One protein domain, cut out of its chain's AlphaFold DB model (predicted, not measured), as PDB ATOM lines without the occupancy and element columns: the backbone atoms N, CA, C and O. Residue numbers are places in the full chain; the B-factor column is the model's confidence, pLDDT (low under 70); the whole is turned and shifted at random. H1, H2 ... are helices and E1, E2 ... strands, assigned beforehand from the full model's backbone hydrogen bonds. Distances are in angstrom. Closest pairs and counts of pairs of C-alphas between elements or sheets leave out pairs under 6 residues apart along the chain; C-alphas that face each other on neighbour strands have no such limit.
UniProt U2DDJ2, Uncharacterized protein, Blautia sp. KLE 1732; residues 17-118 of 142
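Overview. This is residues 17 to 118 of the 142 residues of an uncharacterized protein of Blautia sp. KLE 1732 (UniProt U2DDJ2). One long helix, H3, runs along much of the length of an elongated body, with H2, H4 and a small two-stranded sheet, E1 and E2, set in a row along one side of it. H1 crosses the first half of H3, H4 packs on both H3 and H2, and the sheet lies off H3 at the far end of the row from H2. The printed part has 102 residues, with four named helices and two named strands in the order H1, H2, H3, E1, H4, E2; the sheet is parallel and the class is mostly helix. The whole is compact, with a radius of gyration of the C-alphas of 14.0 A and spans of 43 by 28 by 24 A.

Arrangement. H1, residues 20 to 35, touches H2, residues 41 to 50, with residues 24 to 28 alone, at a steep tilt of 66 degrees, opposite ways; the closest C-alphas are those of Ile 24 and Ala 41, 6.3 A apart. H1 also touches H3, residues 57 to 80, at a steep tilt of 42 degrees, opposite ways, closest at the C-alphas of Val 27 and Ile 63, 5.8 A. H3 touches H2 with residues 63 to 67 alone, at 69 degrees, a steep tilt only just short of about perpendicular; the closest C-alphas, of Thr 44 and Ile 63, are 6.7 A apart. E1, residues 90 to 93, follows, then H4, residues 97 to 103. H4 touches H3 residues 64 to 71 alone, at a steep tilt of 59 degrees, opposite ways, with the C-alphas of Lys 68 and Phe 103 closest at 4.8 A. H4 touches H2 about perpendicular, at 83 degrees, with the C-alphas of Met 48 and Ile 99 closest at 5.0 A. E2, residues 111 to 114, is the parallel neighbour of E1, at 19 degrees; N 92 and O 112, 2.8 A, and N 112 and O 90, 2.9 A, are within hydrogen-bond range. E1, H4 and E2 form a strand-helix-strand unit, two parallel neighbour strands with a helix between, and its crossover is right-handed. H1 and H4 are only just apart, at 8.5 A. In H1, H2, H3 and H4 every O i to N i+4 pair is within hydrogen-bond range.

Along the chain. H1 begins at C-alpha 20, (211.022, 355.791, 344.037), and is 22.2 A long; H2 is 14.3 A. H3 measures 34.1 A, from C-alpha 57 at (203.355, 366.083, 325.325). E1 is 9.7 A, H4 10.1 A and E2 10.1 A, ending at C-alpha 114, (219.819, 344.127, 337.706).

Size, cuts and confidence. The two C-alphas farthest apart are those of Gly 36 and Leu 87, 43.1 A. The printed part has no cut and no long link. Its mean pLDDT is 95.8, and no printed residue is under 70.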
ATOM      1  N   ASP A  17     217.087 358.671 351.761       93.00
ATOM      2  CA  ASP A  17     215.621 358.723 351.796       93.00
ATOM      3  C   ASP A  17     214.994 358.898 350.393       93.00
ATOM      4  O   ASP A  17     213.770 358.875 350.242       93.00
ATOM      5  N   LYS A  18     215.817 359.053 349.347       94.06
ATOM      6  CA  LYS A  18     215.404 359.347 347.964       94.06
ATOM      7  C   LYS A  18     214.964 358.096 347.194       94.06
ATOM      8  O   LYS A  18     215.497 357.772 346.136       94.06
ATOM      9  N   ALA A  19     213.975 357.378 347.718       94.12
ATOM     10  CA  ALA A  19     213.391 356.201 347.068       94.12
ATOM     11  C   ALA A  19     212.444 356.563 345.898       94.12
ATOM     12  O   ALA A  19     212.123 357.727 345.668       94.12
ATOM     13  N   ALA A  20     211.927 355.564 345.174       95.19
ATOM     14  CA  ALA A  20     211.022 355.791 344.037       95.19
ATOM     15  C   ALA A  20     209.762 356.603 344.405       95.19
ATOM     16  O   ALA A  20     209.328 357.450 343.628       95.19
ATOM     17  N   LEU A  21     209.207 356.407 345.608       96.56
ATOM     18  CA  LEU A  21     208.033 357.156 346.073       96.56
ATOM     19  C   LEU A  21     208.309 358.662 346.196       96.56
ATOM     20  O   LEU A  21     207.449 359.472 345.857       96.56
ATOM     21  N   TYR A  22     209.522 359.036 346.613       97.12
ATOM     22  CA  TYR A  22     209.960 360.432 346.624       97.12
ATOM     23  C   TYR A  22     209.930 361.032 345.213       97.12
ATOM     24  O   TYR A  22     209.417 362.131 345.009       97.12
ATOM     25  N   CYS A  23     210.417 360.284 344.220       97.50
ATOM     26  CA  CYS A  23     210.398 360.711 342.825       97.50
ATOM     27  C   CYS A  23     208.965 360.865 342.281       97.50
ATOM     28  O   CYS A  23     208.661 361.861 341.628       97.50
ATOM     29  N   ILE A  24     208.059 359.931 342.604       98.12
ATOM     30  CA  ILE A  24     206.635 360.023 342.229       98.12
ATOM     31  C   ILE A  24     205.997 361.293 342.810       98.12
ATOM     32  O   ILE A  24     205.287 361.997 342.091       98.12
ATOM     33  N   GLY A  25     206.282 361.607 344.079       98.12
ATOM     34  CA  GLY A  25     205.832 362.844 344.724       98.12
ATOM     35  C   GLY A  25     206.309 364.092 343.977       98.12
ATOM     36  O   GLY A  25     205.481 364.902 343.561       98.12
ATOM     37  N   LYS A  26     207.618 364.181 343.700       97.94
ATOM     38  CA  LYS A  26     208.217 365.286 342.930       97.94
ATOM     39  C   LYS A  26     207.579 365.473 341.553       97.94
ATOM     40  O   LYS A  26     207.304 366.597 341.151       97.94
ATOM     41  N   VAL A  27     207.335 364.382 340.824       98.50
ATOM     42  CA  VAL A  27     206.690 364.439 339.503       98.50
ATOM     43  C   VAL A  27     205.290 365.043 339.603       98.50
ATOM     44  O   VAL A  27     204.916 365.872 338.775       98.50
ATOM     45  N   ASN A  28     204.513 364.639 340.609       98.38
ATOM     46  CA  ASN A  28     203.162 365.151 340.794       98.38
ATOM     47  C   ASN A  28     203.156 366.639 341.182       98.38
ATOM     48  O   ASN A  28     202.369 367.404 340.628       98.38
ATOM     49  N   GLU A  29     204.045 367.055 342.087       98.25
ATOM     50  CA  GLU A  29     204.223 368.465 342.465       98.25
ATOM     51  C   GLU A  29     204.574 369.333 341.248       98.25
ATOM     52  O   GLU A  29     203.920 370.347 340.991       98.25
ATOM     53  N   GLU A  30     205.544 368.893 340.444       98.25
ATOM     54  CA  GLU A  30     205.997 369.622 339.260       98.25
ATOM     55  C   GLU A  30     204.914 369.696 338.170       98.25
ATOM     56  O   GLU A  30     204.759 370.719 337.497       98.25
ATOM     57  N   ALA A  31     204.122 368.632 338.003       98.00
ATOM     58  CA  ALA A  31     203.003 368.625 337.068       98.00
ATOM     59  C   ALA A  31     201.913 369.625 337.472       98.00
ATOM     60  O   ALA A  31     201.475 370.415 336.634       98.00
ATOM     61  N   ILE A  32     201.539 369.673 338.755       98.06
ATOM     62  CA  ILE A  32     200.585 370.669 339.265       98.06
ATOM     63  C   ILE A  32     201.111 372.081 339.005       98.06
ATOM     64  O   ILE A  32     200.370 372.919 338.490       98.06
ATOM     65  N   ALA A  33     202.388 372.333 339.301       97.88
ATOM     66  CA  ALA A  33     202.996 373.646 339.120       97.88
ATOM     67  C   ALA A  33     202.996 374.111 337.652       97.88
ATOM     68  O   ALA A  33     202.757 375.286 337.379       97.88
ATOM     69  N   LYS A  34     203.245 373.203 336.699       96.62
ATOM     70  CA  LYS A  34     203.390 373.547 335.274       96.62
ATOM     71  C   LYS A  34     202.108 373.459 334.459       96.62
ATOM     72  O   LYS A  34     201.980 374.171 333.466       96.62
ATOM     73  N   THR A  35     201.184 372.579 334.829       93.44
ATOM     74  CA  THR A  35     199.980 372.304 334.030       93.44
ATOM     75  C   THR A  35     198.683 372.575 334.787       93.44
ATOM     76  O   THR A  35     197.612 372.399 334.214       93.44
ATOM     77  N   GLY A  36     198.747 372.926 336.075       95.62
ATOM     78  CA  GLY A  36     197.576 373.114 336.936       95.62
ATOM     79  C   GLY A  36     196.861 371.818 337.337       95.62
ATOM     80  O   GLY A  36     195.796 371.879 337.944       95.62
ATOM     81  N   ALA A  37     197.413 370.645 337.005       96.12
ATOM     82  CA  ALA A  37     196.792 369.353 337.283       96.12
ATOM     83  C   ALA A  37     197.844 368.286 337.601       96.12
ATOM     84  O   ALA A  37     198.908 368.245 336.987       96.12
ATOM     85  N   GLY A  38     197.527 367.419 338.564       95.88
ATOM     86  CA  GLY A  38     198.414 366.342 338.996       95.88
ATOM     87  C   GLY A  38     198.511 365.186 338.004       95.88
ATOM     88  O   GLY A  38     197.694 365.042 337.091       95.88
ATOM     89  N   VAL A  39     199.509 364.334 338.227       97.50
ATOM     90  CA  VAL A  39     199.739 363.105 337.463       97.50
ATOM     91  C   VAL A  39     199.480 361.909 338.380       97.50
ATOM     92  O   VAL A  39     200.156 361.765 339.400       97.50
ATOM     93  N   PRO A  40     198.534 361.017 338.037       97.50
ATOM     94  CA  PRO A  40     198.350 359.764 338.755       97.50
ATOM     95  C   PRO A  40     199.638 358.933 338.799       97.50
ATOM     96  O   PRO A  40     200.299 358.755 337.774       97.50
ATOM     97  N   ALA A  41     199.954 358.358 339.961       97.88
ATOM     98  CA  ALA A  41     201.199 357.618 340.182       97.88
ATOM     99  C   ALA A  41     201.458 356.525 339.129       97.88
ATOM    100  O   ALA A  41     202.578 356.409 338.639       97.88
ATOM    101  N   TYR A  42     200.420 355.792 338.706       97.75
ATOM    102  CA  TYR A  42     200.555 354.704 337.731       97.75
ATOM    103  C   TYR A  42     201.125 355.158 336.374       97.75
ATOM    104  O   TYR A  42     201.776 354.365 335.695       97.75
ATOM    105  N   ILE A  43     200.904 356.422 335.981       98.06
ATOM    106  CA  ILE A  43     201.464 356.999 334.752       98.06
ATOM    107  C   ILE A  43     202.967 357.198 334.928       98.06
ATOM    108  O   ILE A  43     203.754 356.741 334.101       98.06
ATOM    109  N   THR A  44     203.379 357.832 336.028       98.25
ATOM    110  CA  THR A  44     204.794 358.017 336.366       98.25
ATOM    111  C   THR A  44     205.512 356.675 336.471       98.25
ATOM    112  O   THR A  44     206.572 356.492 335.881       98.25
ATOM    113  N   GLU A  45     204.914 355.701 337.155       97.56
ATOM    114  CA  GLU A  45     205.459 354.350 337.262       97.56
ATOM    115  C   GLU A  45     205.592 353.649 335.904       97.56
ATOM    116  O   GLU A  45     206.508 352.850 335.713       97.56
ATOM    117  N   ALA A  46     204.694 353.921 334.952       97.88
ATOM    118  CA  ALA A  46     204.828 353.388 333.604       97.88
ATOM    119  C   ALA A  46     206.084 353.946 332.924       97.88
ATOM    120  O   ALA A  46     206.900 353.151 332.467       97.88
ATOM    121  N   PHE A  47     206.315 355.266 332.976       98.19
ATOM    122  CA  PHE A  47     207.583 355.850 332.518       98.19
ATOM    123  C   PHE A  47     208.792 355.228 333.221       98.19
ATOM    124  O   PHE A  47     209.767 354.904 332.553       98.19
ATOM    125  N   MET A  48     208.732 355.035 334.542       97.12
ATOM    126  CA  MET A  48     209.821 354.420 335.308       97.12
ATOM    127  C   MET A  48     210.149 353.006 334.810       97.12
ATOM    128  O   MET A  48     211.319 352.676 334.668       97.12
ATOM    129  N   ARG A  49     209.136 352.182 334.508       94.94
ATOM    130  CA  ARG A  49     209.331 350.797 334.045       94.94
ATOM    131  C   ARG A  49     209.795 350.696 332.593       94.94
ATOM    132  O   ARG A  49     210.613 349.834 332.283       94.94
ATOM    133  N   THR A  50     209.231 351.503 331.697       95.75
ATOM    134  CA  THR A  50     209.342 351.294 330.238       95.75
ATOM    135  C   THR A  50     210.052 352.433 329.503       95.75
ATOM    136  O   THR A  50     210.175 352.387 328.280       95.75
ATOM    137  N   GLY A  51     210.451 353.493 330.206       96.56
ATOM    138  CA  GLY A  51     211.044 354.702 329.629       96.56
ATOM    139  C   GLY A  51     210.035 355.653 328.964       96.56
ATOM    140  O   GLY A  51     210.381 356.784 328.604       96.56
ATOM    141  N   SER A  52     208.774 355.242 328.788       96.75
ATOM    142  CA  SER A  52     207.762 356.047 328.094       96.75
ATOM    143  C   SER A  52     206.325 355.665 328.445       96.75
ATOM    144  O   SER A  52     206.033 354.546 328.850       96.75
ATOM    145  N   TYR A  53     205.406 356.601 328.243       97.25
ATOM    146  CA  TYR A  53     203.972 356.363 328.333       97.25
ATOM    147  C   TYR A  53     203.251 357.298 327.364       97.25
ATOM    148  O   TYR A  53     203.688 358.436 327.158       97.25
ATOM    149  N   ASP A  54     202.162 356.816 326.772       96.88
ATOM    150  CA  ASP A  54     201.356 357.606 325.848       96.88
ATOM    151  C   ASP A  54     200.435 358.565 326.616       96.88
ATOM    152  O   ASP A  54     199.458 358.168 327.253       96.88
ATOM    153  N   CYS A  55     200.795 359.846 326.616       95.31
ATOM    154  CA  CYS A  55     200.015 360.930 327.204       95.31
ATOM    155  C   CYS A  55     200.351 362.268 326.520       95.31
ATOM    156  O   CYS A  55     201.305 362.337 325.740       95.31
ATOM    157  N   PRO A  56     199.609 363.362 326.781       97.31
ATOM    158  CA  PRO A  56     199.890 364.650 326.155       97.31
ATOM    159  C   PRO A  56     201.327 365.124 326.400       97.31
ATOM    160  O   PRO A  56     201.871 364.987 327.498       97.31
ATOM    161  N   LYS A  57     201.928 365.730 325.372       96.62
ATOM    162  CA  LYS A  57     203.355 366.083 325.325       96.62
ATOM    163  C   LYS A  57     203.833 366.889 326.538       96.62
ATOM    164  O   LYS A  57     204.876 366.572 327.097       96.62
ATOM    165  N   GLN A  58     203.025 367.844 326.997       96.06
ATOM    166  CA  GLN A  58     203.316 368.648 328.188       96.06
ATOM    167  C   GLN A  58     203.581 367.800 329.446       96.06
ATOM    168  O   GLN A  58     204.495 368.102 330.205       96.06
ATOM    169  N   TYR A  59     202.834 366.707 329.647       97.75
ATOM    170  CA  TYR A  59     203.035 365.808 330.783       97.75
ATOM    171  C   TYR A  59     204.235 364.898 330.561       97.75
ATOM    172  O   TYR A  59     205.011 364.693 331.490       97.75
ATOM    173  N   GLN A  60     204.432 364.398 329.333       97.88
ATOM    174  CA  GLN A  60     205.623 363.611 329.010       97.88
ATOM    175  C   GLN A  60     206.902 364.384 329.343       97.88
ATOM    176  O   GLN A  60     207.826 363.821 329.924       97.88
ATOM    177  N   ASP A  61     206.954 365.666 328.981       97.69
ATOM    178  CA  ASP A  61     208.138 366.497 329.178       97.69
ATOM    179  C   ASP A  61     208.387 366.777 330.664       97.69
ATOM    180  O   ASP A  61     209.519 366.636 331.124       97.69
ATOM    181  N   VAL A  62     207.341 367.084 331.441       98.06
ATOM    182  CA  VAL A  62     207.458 367.243 332.901       98.06
ATOM    183  C   VAL A  62     207.981 365.964 333.553       98.06
ATOM    184  O   VAL A  62     208.989 366.005 334.256       98.06
ATOM    185  N   ILE A  63     207.345 364.823 333.273       98.50
ATOM    186  CA  ILE A  63     207.695 363.544 333.896       98.50
ATOM    187  C   ILE A  63     209.129 363.149 333.526       98.50
ATOM    188  O   ILE A  63     209.932 362.864 334.411       98.50
ATOM    189  N   LYS A  64     209.489 363.184 332.235       98.38
ATOM    190  CA  LYS A  64     210.843 362.827 331.779       98.38
ATOM    191  C   LYS A  64     211.912 363.718 332.401       98.38
ATOM    192  O   LYS A  64     212.968 363.208 332.765       98.38
ATOM    193  N   ASN A  65     211.657 365.018 332.539       98.25
ATOM    194  CA  ASN A  65     212.612 365.930 333.163       98.25
ATOM    195  C   ASN A  65     212.800 365.610 334.650       98.25
ATOM    196  O   ASN A  65     213.934 365.484 335.096       98.25
ATOM    197  N   CYS A  66     211.718 365.374 335.395       98.38
ATOM    198  CA  CYS A  66     211.810 364.958 336.794       98.38
ATOM    199  C   CYS A  66     212.550 363.623 336.970       98.38
ATOM    200  O   CYS A  66     213.354 363.497 337.891       98.38
ATOM    201  N   LEU A  67     212.314 362.635 336.097       98.56
ATOM    202  CA  LEU A  67     212.994 361.335 336.161       98.56
ATOM    203  C   LEU A  67     214.493 361.450 335.846       98.56
ATOM    204  O   LEU A  67     215.300 360.810 336.519       98.56
ATOM    205  N   LYS A  68     214.876 362.305 334.888       98.62
ATOM    206  CA  LYS A  68     216.286 362.631 334.610       98.62
ATOM    207  C   LYS A  68     216.951 363.308 335.804       98.62
ATOM    208  O   LYS A  68     217.982 362.833 336.267       98.62
ATOM    209  N   SER A  69     216.326 364.347 336.359       98.31
ATOM    210  CA  SER A  69     216.852 365.038 337.542       98.31
ATOM    211  C   SER A  69     216.949 364.122 338.761       98.31
ATOM    212  O   SER A  69     217.886 364.236 339.542       98.31
ATOM    213  N   TYR A  70     216.021 363.176 338.922       98.19
ATOM    214  CA  TYR A  70     216.123 362.156 339.961       98.19
ATOM    215  C   TYR A  70     217.315 361.218 339.731       98.19
ATOM    216  O   TYR A  70     218.065 360.950 340.665       98.19
ATOM    217  N   ALA A  71     217.539 360.744 338.502       98.19
ATOM    218  CA  ALA A  71     218.701 359.910 338.196       98.19
ATOM    219  C   ALA A  71     220.031 360.661 338.416       98.19
ATOM    220  O   ALA A  71     220.984 360.091 338.948       98.19
ATOM    221  N   GLU A  72     220.084 361.951 338.078       97.94
ATOM    222  CA  GLU A  72     221.207 362.841 338.405       97.94
ATOM    223  C   GLU A  72     221.405 362.983 339.923       97.94
ATOM    224  O   GLU A  72     222.534 362.883 340.401       97.94
ATOM    225  N   GLU A  73     220.325 363.139 340.698       97.38
ATOM    226  CA  GLU A  73     220.359 363.197 342.166       97.38
ATOM    227  C   GLU A  73     220.946 361.904 342.767       97.38
ATOM    228  O   GLU A  73     221.789 361.970 343.663       97.38
ATOM    229  N   ILE A  74     220.592 360.730 342.229       97.31
ATOM    230  CA  ILE A  74     221.173 359.441 342.644       97.31
ATOM    231  C   ILE A  74     222.685 359.387 342.382       97.31
ATOM    232  O   ILE A  74     223.448 359.006 343.273       97.31
ATOM    233  N   TYR A  75     223.145 359.806 341.201       96.94
ATOM    234  CA  TYR A  75     224.582 359.901 340.924       96.94
ATOM    235  C   TYR A  75     225.289 360.913 341.836       96.94
ATOM    236  O   TYR A  75     226.390 360.637 342.316       96.94
ATOM    237  N   GLY A  76     224.642 362.042 342.131       96.88
ATOM    238  CA  GLY A  76     225.134 363.036 343.081       96.88
ATOM    239  C   GLY A  76     225.302 362.467 344.491       96.88
ATOM    240  O   GLY A  76     226.316 362.721 345.137       96.88
ATOM    241  N   ILE A  77     224.372 361.623 344.953       95.50
ATOM    242  CA  ILE A  77     224.492 360.918 346.238       95.50
ATOM    243  C   ILE A  77     225.700 359.976 346.230       95.50
ATOM    244  O   ILE A  77     226.450 359.936 347.204       95.50
ATOM    245  N   ILE A  78     225.928 359.233 345.145       94.31
ATOM    246  CA  ILE A  78     227.089 358.337 345.027       94.31
ATOM    247  C   ILE A  78     228.397 359.143 345.107       94.31
ATOM    248  O   ILE A  78     229.274 358.808 345.905       94.31
ATOM    249  N   GLN A  79     228.500 360.252 344.370       94.75
ATOM    250  CA  GLN A  79     229.659 361.155 344.433       94.75
ATOM    251  C   GLN A  79     229.855 361.781 345.816       94.75
ATOM    252  O   GLN A  79     230.983 361.838 346.308       94.75
ATOM    253  N   ALA A  80     228.773 362.208 346.472       94.69
ATOM    254  CA  ALA A  80     228.812 362.771 347.823       94.69
ATOM    255  C   ALA A  80     229.328 361.762 348.864       94.69
ATOM    256  O   ALA A  80     229.886 362.161 349.880       94.69
ATOM    257  N   ASN A  81     229.208 360.462 348.583       91.31
ATOM    258  CA  ASN A  81     229.797 359.380 349.372       91.31
ATOM    259  C   ASN A  81     231.230 359.017 348.933       91.31
ATOM    260  O   ASN A  81     231.719 357.928 349.232       91.31
ATOM    261  N   HIS A  82     231.910 359.937 348.244       91.06
ATOM    262  CA  HIS A  82     233.308 359.849 347.817       91.06
ATOM    263  C   HIS A  82     233.608 358.728 346.810       91.06
ATOM    264  O   HIS A  82     234.745 358.262 346.709       91.06
ATOM    265  N   TYR A  83     232.611 358.315 346.026       91.31
ATOM    266  CA  TYR A  83     232.809 357.414 344.894       91.31
ATOM    267  C   TYR A  83     233.060 358.207 343.609       91.31
ATOM    268  O   TYR A  83     232.271 359.070 343.224       91.31
ATOM    269  N   ASN A  84     234.155 357.893 342.915       92.94
ATOM    270  CA  ASN A  84     234.438 358.458 341.600       92.94
ATOM    271  C   ASN A  84     233.635 357.688 340.540       92.94
ATOM    272  O   ASN A  84     233.904 356.507 340.321       92.94
ATOM    273  N   LEU A  85     232.672 358.343 339.884       93.62
ATOM    274  CA  LEU A  85     231.784 357.702 338.903       93.62
ATOM    275  C   LEU A  85     232.509 357.167 337.659       93.62
ATOM    276  O   LEU A  85     231.985 356.259 337.023       93.62
ATOM    277  N   ASP A  86     233.693 357.693 337.338       92.69
ATOM    278  CA  ASP A  86     234.480 357.278 336.169       92.69
ATOM    279  C   ASP A  86     235.345 356.045 336.463       92.69
ATOM    280  O   ASP A  86     235.761 355.332 335.554       92.69
ATOM    281  N   LEU A  87     235.638 355.791 337.744       92.12
ATOM    282  CA  LEU A  87     236.516 354.699 338.185       92.12
ATOM    283  C   LEU A  87     235.766 353.589 338.929       92.12
ATOM    284  O   LEU A  87     236.317 352.512 339.160       92.12
ATOM    285  N   THR A  88     234.534 353.854 339.358       90.81
ATOM    286  CA  THR A  88     233.758 352.933 340.188       90.81
ATOM    287  C   THR A  88     232.807 352.138 339.318       90.81
ATOM    288  O   THR A  88     231.868 352.694 338.752       90.81
ATOM    289  N   LYS A  89     232.985 350.817 339.299       92.69
ATOM    290  CA  LYS A  89     231.963 349.915 338.779       92.69
ATOM    291  C   LYS A  89     230.736 349.950 339.685       92.69
ATOM    292  O   LYS A  89     230.825 349.623 340.870       92.69
ATOM    293  N   MET A  90     229.593 350.318 339.127       94.44
ATOM    294  CA  MET A  90     228.333 350.454 339.852       94.44
ATOM    295  C   MET A  90     227.341 349.386 339.399       94.44
ATOM    296  O   MET A  90     227.148 349.156 338.208       94.44
ATOM    297  N   VAL A  91     226.679 348.745 340.361       94.50
ATOM    298  CA  VAL A  91     225.589 347.802 340.094       94.50
ATOM    299  C   VAL A  91     224.323 348.354 340.733       94.50
ATOM    300  O   VAL A  91     224.203 348.386 341.958       94.50
ATOM    301  N   PHE A  92     223.379 348.796 339.909       95.31
ATOM    302  CA  PHE A  92     222.062 349.223 340.361       95.31
ATOM    303  C   PHE A  92     221.116 348.026 340.367       95.31
ATOM    304  O   PHE A  92     220.990 347.313 339.371       95.31
ATOM    305  N   MET A  93     220.439 347.806 341.492       94.00
ATOM    306  CA  MET A  93     219.560 346.656 341.693       94.00
ATOM    307  C   MET A  93     218.151 347.067 342.121       94.00
ATOM    308  O   MET A  93     217.935 348.149 342.667       94.00
ATOM    309  N   GLY A  94     217.195 346.157 341.926       90.81
ATOM    310  CA  GLY A  94     215.811 346.310 342.371       90.81
ATOM    311  C   GLY A  94     214.972 347.178 341.434       90.81
ATOM    312  O   GLY A  94     215.473 347.738 340.464       90.81
ATOM    313  N   GLY A  95     213.672 347.304 341.714       89.50
ATOM    314  CA  GLY A  95     212.732 347.939 340.777       89.50
ATOM    315  C   GLY A  95     213.076 349.392 340.423       89.50
ATOM    316  O   GLY A  95     212.939 349.793 339.271       89.50
ATOM    317  N   GLY A  96     213.601 350.160 341.383       91.62
ATOM    318  CA  GLY A  96     213.987 351.560 341.169       91.62
ATOM    319  C   GLY A  96     215.200 351.748 340.250       91.62
ATOM    320  O   GLY A  96     215.380 352.838 339.714       91.62
ATOM    321  N   SER A  97     215.998 350.697 340.018       95.06
ATOM    322  CA  SER A  97     217.159 350.763 339.116       95.06
ATOM    323  C   SER A  97     216.767 351.082 337.670       95.06
ATOM    324  O   SER A  97     217.509 351.789 336.993       95.06
ATOM    325  N   SER A  98     215.567 350.669 337.245       95.94
ATOM    326  CA  SER A  98     215.015 350.965 335.914       95.94
ATOM    327  C   SER A  98     214.917 352.469 335.621       95.94
ATOM    328  O   SER A  98     215.066 352.896 334.480       95.94
ATOM    329  N   ILE A  99     214.750 353.307 336.649       97.31
ATOM    330  CA  ILE A  99     214.696 354.763 336.480       97.31
ATOM    331  C   ILE A  99     216.060 355.295 336.034       97.31
ATOM    332  O   ILE A  99     216.148 356.088 335.100       97.31
ATOM    333  N   VAL A 100     217.130 354.840 336.688       97.69
ATOM    334  CA  VAL A 100     218.503 355.229 336.341       97.69
ATOM    335  C   VAL A 100     218.904 354.610 335.002       97.69
ATOM    336  O   VAL A 100     219.576 355.267 334.215       97.69
ATOM    337  N   GLU A 101     218.440 353.398 334.699       97.44
ATOM    338  CA  GLU A 101     218.651 352.744 333.403       97.44
ATOM    339  C   GLU A 101     218.084 353.575 332.241       97.44
ATOM    340  O   GLU A 101     218.802 353.856 331.282       97.44
ATOM    341  N   HIS A 102     216.829 354.025 332.352       97.44
ATOM    342  CA  HIS A 102     216.137 354.748 331.277       97.44
ATOM    343  C   HIS A 102     216.469 356.242 331.206       97.44
ATOM    344  O   HIS A 102     216.466 356.821 330.119       97.44
ATOM    345  N   PHE A 103     216.702 356.891 332.351       98.19
ATOM    346  CA  PHE A 103     216.786 358.356 332.442       98.19
ATOM    347  C   PHE A 103     218.119 358.878 332.983       98.19
ATOM    348  O   PHE A 103     218.333 360.090 332.987       98.19
ATOM    349  N   GLY A 104     219.018 357.999 333.423       97.38
ATOM    350  CA  GLY A 104     220.354 358.376 333.866       97.38
ATOM    351  C   GLY A 104     221.284 358.724 332.707       97.38
ATOM    352  O   GLY A 104     221.233 358.129 331.630       97.38
ATOM    353  N   ALA A 105     222.193 359.668 332.946       96.19
ATOM    354  CA  ALA A 105     223.302 359.959 332.042       96.19
ATOM    355  C   ALA A 105     224.364 358.847 332.135       96.19
ATOM    356  O   ALA A 105     225.417 359.033 332.739       96.19
ATOM    357  N   ASN A 106     224.060 357.667 331.595       96.06
ATOM    358  CA  ASN A 106     224.860 356.449 331.777       96.06
ATOM    359  C   ASN A 106     226.055 356.344 330.817       96.06
ATOM    360  O   ASN A 106     226.961 355.550 331.052       96.06
ATOM    361  N   GLU A 107     226.070 357.139 329.745       94.12
ATOM    362  CA  GLU A 107     227.154 357.133 328.764       94.12
ATOM    363  C   GLU A 107     228.509 357.415 329.434       94.12
ATOM    364  O   GLU A 107     228.640 358.324 330.259       94.12
ATOM    365  N   GLY A 108     229.503 356.583 329.112       91.88
ATOM    366  CA  GLY A 108     230.851 356.661 329.678       91.88
ATOM    367  C   GLY A 108     231.018 356.099 331.097       91.88
ATOM    368  O   GLY A 108     232.146 356.076 331.577       91.88
ATOM    369  N   LYS A 109     229.956 355.621 331.764       95.06
ATOM    370  CA  LYS A 109     230.033 355.037 333.119       95.06
ATOM    371  C   LYS A 109     230.059 353.505 333.076       95.06
ATOM    372  O   LYS A 109     229.346 352.894 332.283       95.06
ATOM    373  N   ASP A 110     230.818 352.875 333.978       95.75
ATOM    374  CA  ASP A 110     230.778 351.416 334.188       95.75
ATOM    375  C   ASP A 110     229.594 351.051 335.098       95.75
ATOM    376  O   ASP A 110     229.719 350.941 336.321       95.75
ATOM    377  N   VAL A 111     228.411 350.942 334.488       96.62
ATOM    378  CA  VAL A 111     227.144 350.668 335.178       96.62
ATOM    379  C   VAL A 111     226.513 349.370 334.693       96.62
ATOM    380  O   VAL A 111     226.461 349.077 333.500       96.62
ATOM    381  N   GLN A 112     225.992 348.590 335.636       96.56
ATOM    382  CA  GLN A 112     225.190 347.400 335.370       96.56
ATOM    383  C   GLN A 112     223.836 347.525 336.063       96.56
ATOM    384  O   GLN A 112     223.759 347.965 337.211       96.56
ATOM    385  N   PHE A 113     222.778 347.094 335.381       96.06
ATOM    386  CA  PHE A 113     221.414 347.115 335.900       96.06
ATOM    387  C   PHE A 113     220.913 345.687 336.115       96.06
ATOM    388  O   PHE A 113     220.938 344.858 335.207       96.06
ATOM    389  N   VAL A 114     220.463 345.393 337.336       93.94
ATOM    390  CA  VAL A 114     219.819 344.127 337.706       93.94
ATOM    391  C   VAL A 114     218.391 344.430 338.144       93.94
ATOM    392  O   VAL A 114     218.104 344.674 339.319       93.94
ATOM    393  N   THR A 115     217.487 344.421 337.169       86.06
ATOM    394  CA  THR A 115     216.077 344.792 337.348       86.06
ATOM    395  C   THR A 115     215.184 343.633 337.806       86.06
ATOM    396  O   THR A 115     214.012 343.864 338.103       86.06
ATOM    397  N   ASP A 116     215.710 342.401 337.938       87.19
ATOM    398  CA  ASP A 116     214.976 341.303 338.589       87.19
ATOM    399  C   ASP A 116     214.692 341.675 340.049       87.19
ATOM    400  O   ASP A 116     215.577 341.669 340.908       87.19
ATOM    401  N   ILE A 117     213.424 341.960 340.340       86.38
ATOM    402  CA  ILE A 117     212.955 342.335 341.677       86.38
ATOM    403  C   ILE A 117     213.192 341.230 342.718       86.38
ATOM    404  O   ILE A 117     213.219 341.511 343.914       86.38
ATOM    405  N   HIS A 118     213.408 339.989 342.278       90.00
ATOM    406  CA  HIS A 118     213.696 338.852 343.146       90.00
ATOM    407  C   HIS A 118     215.193 338.628 343.363       90.00
ATOM    408  O   HIS A 118     215.545 337.732 344.129       90.00
TER     409      HIS A 118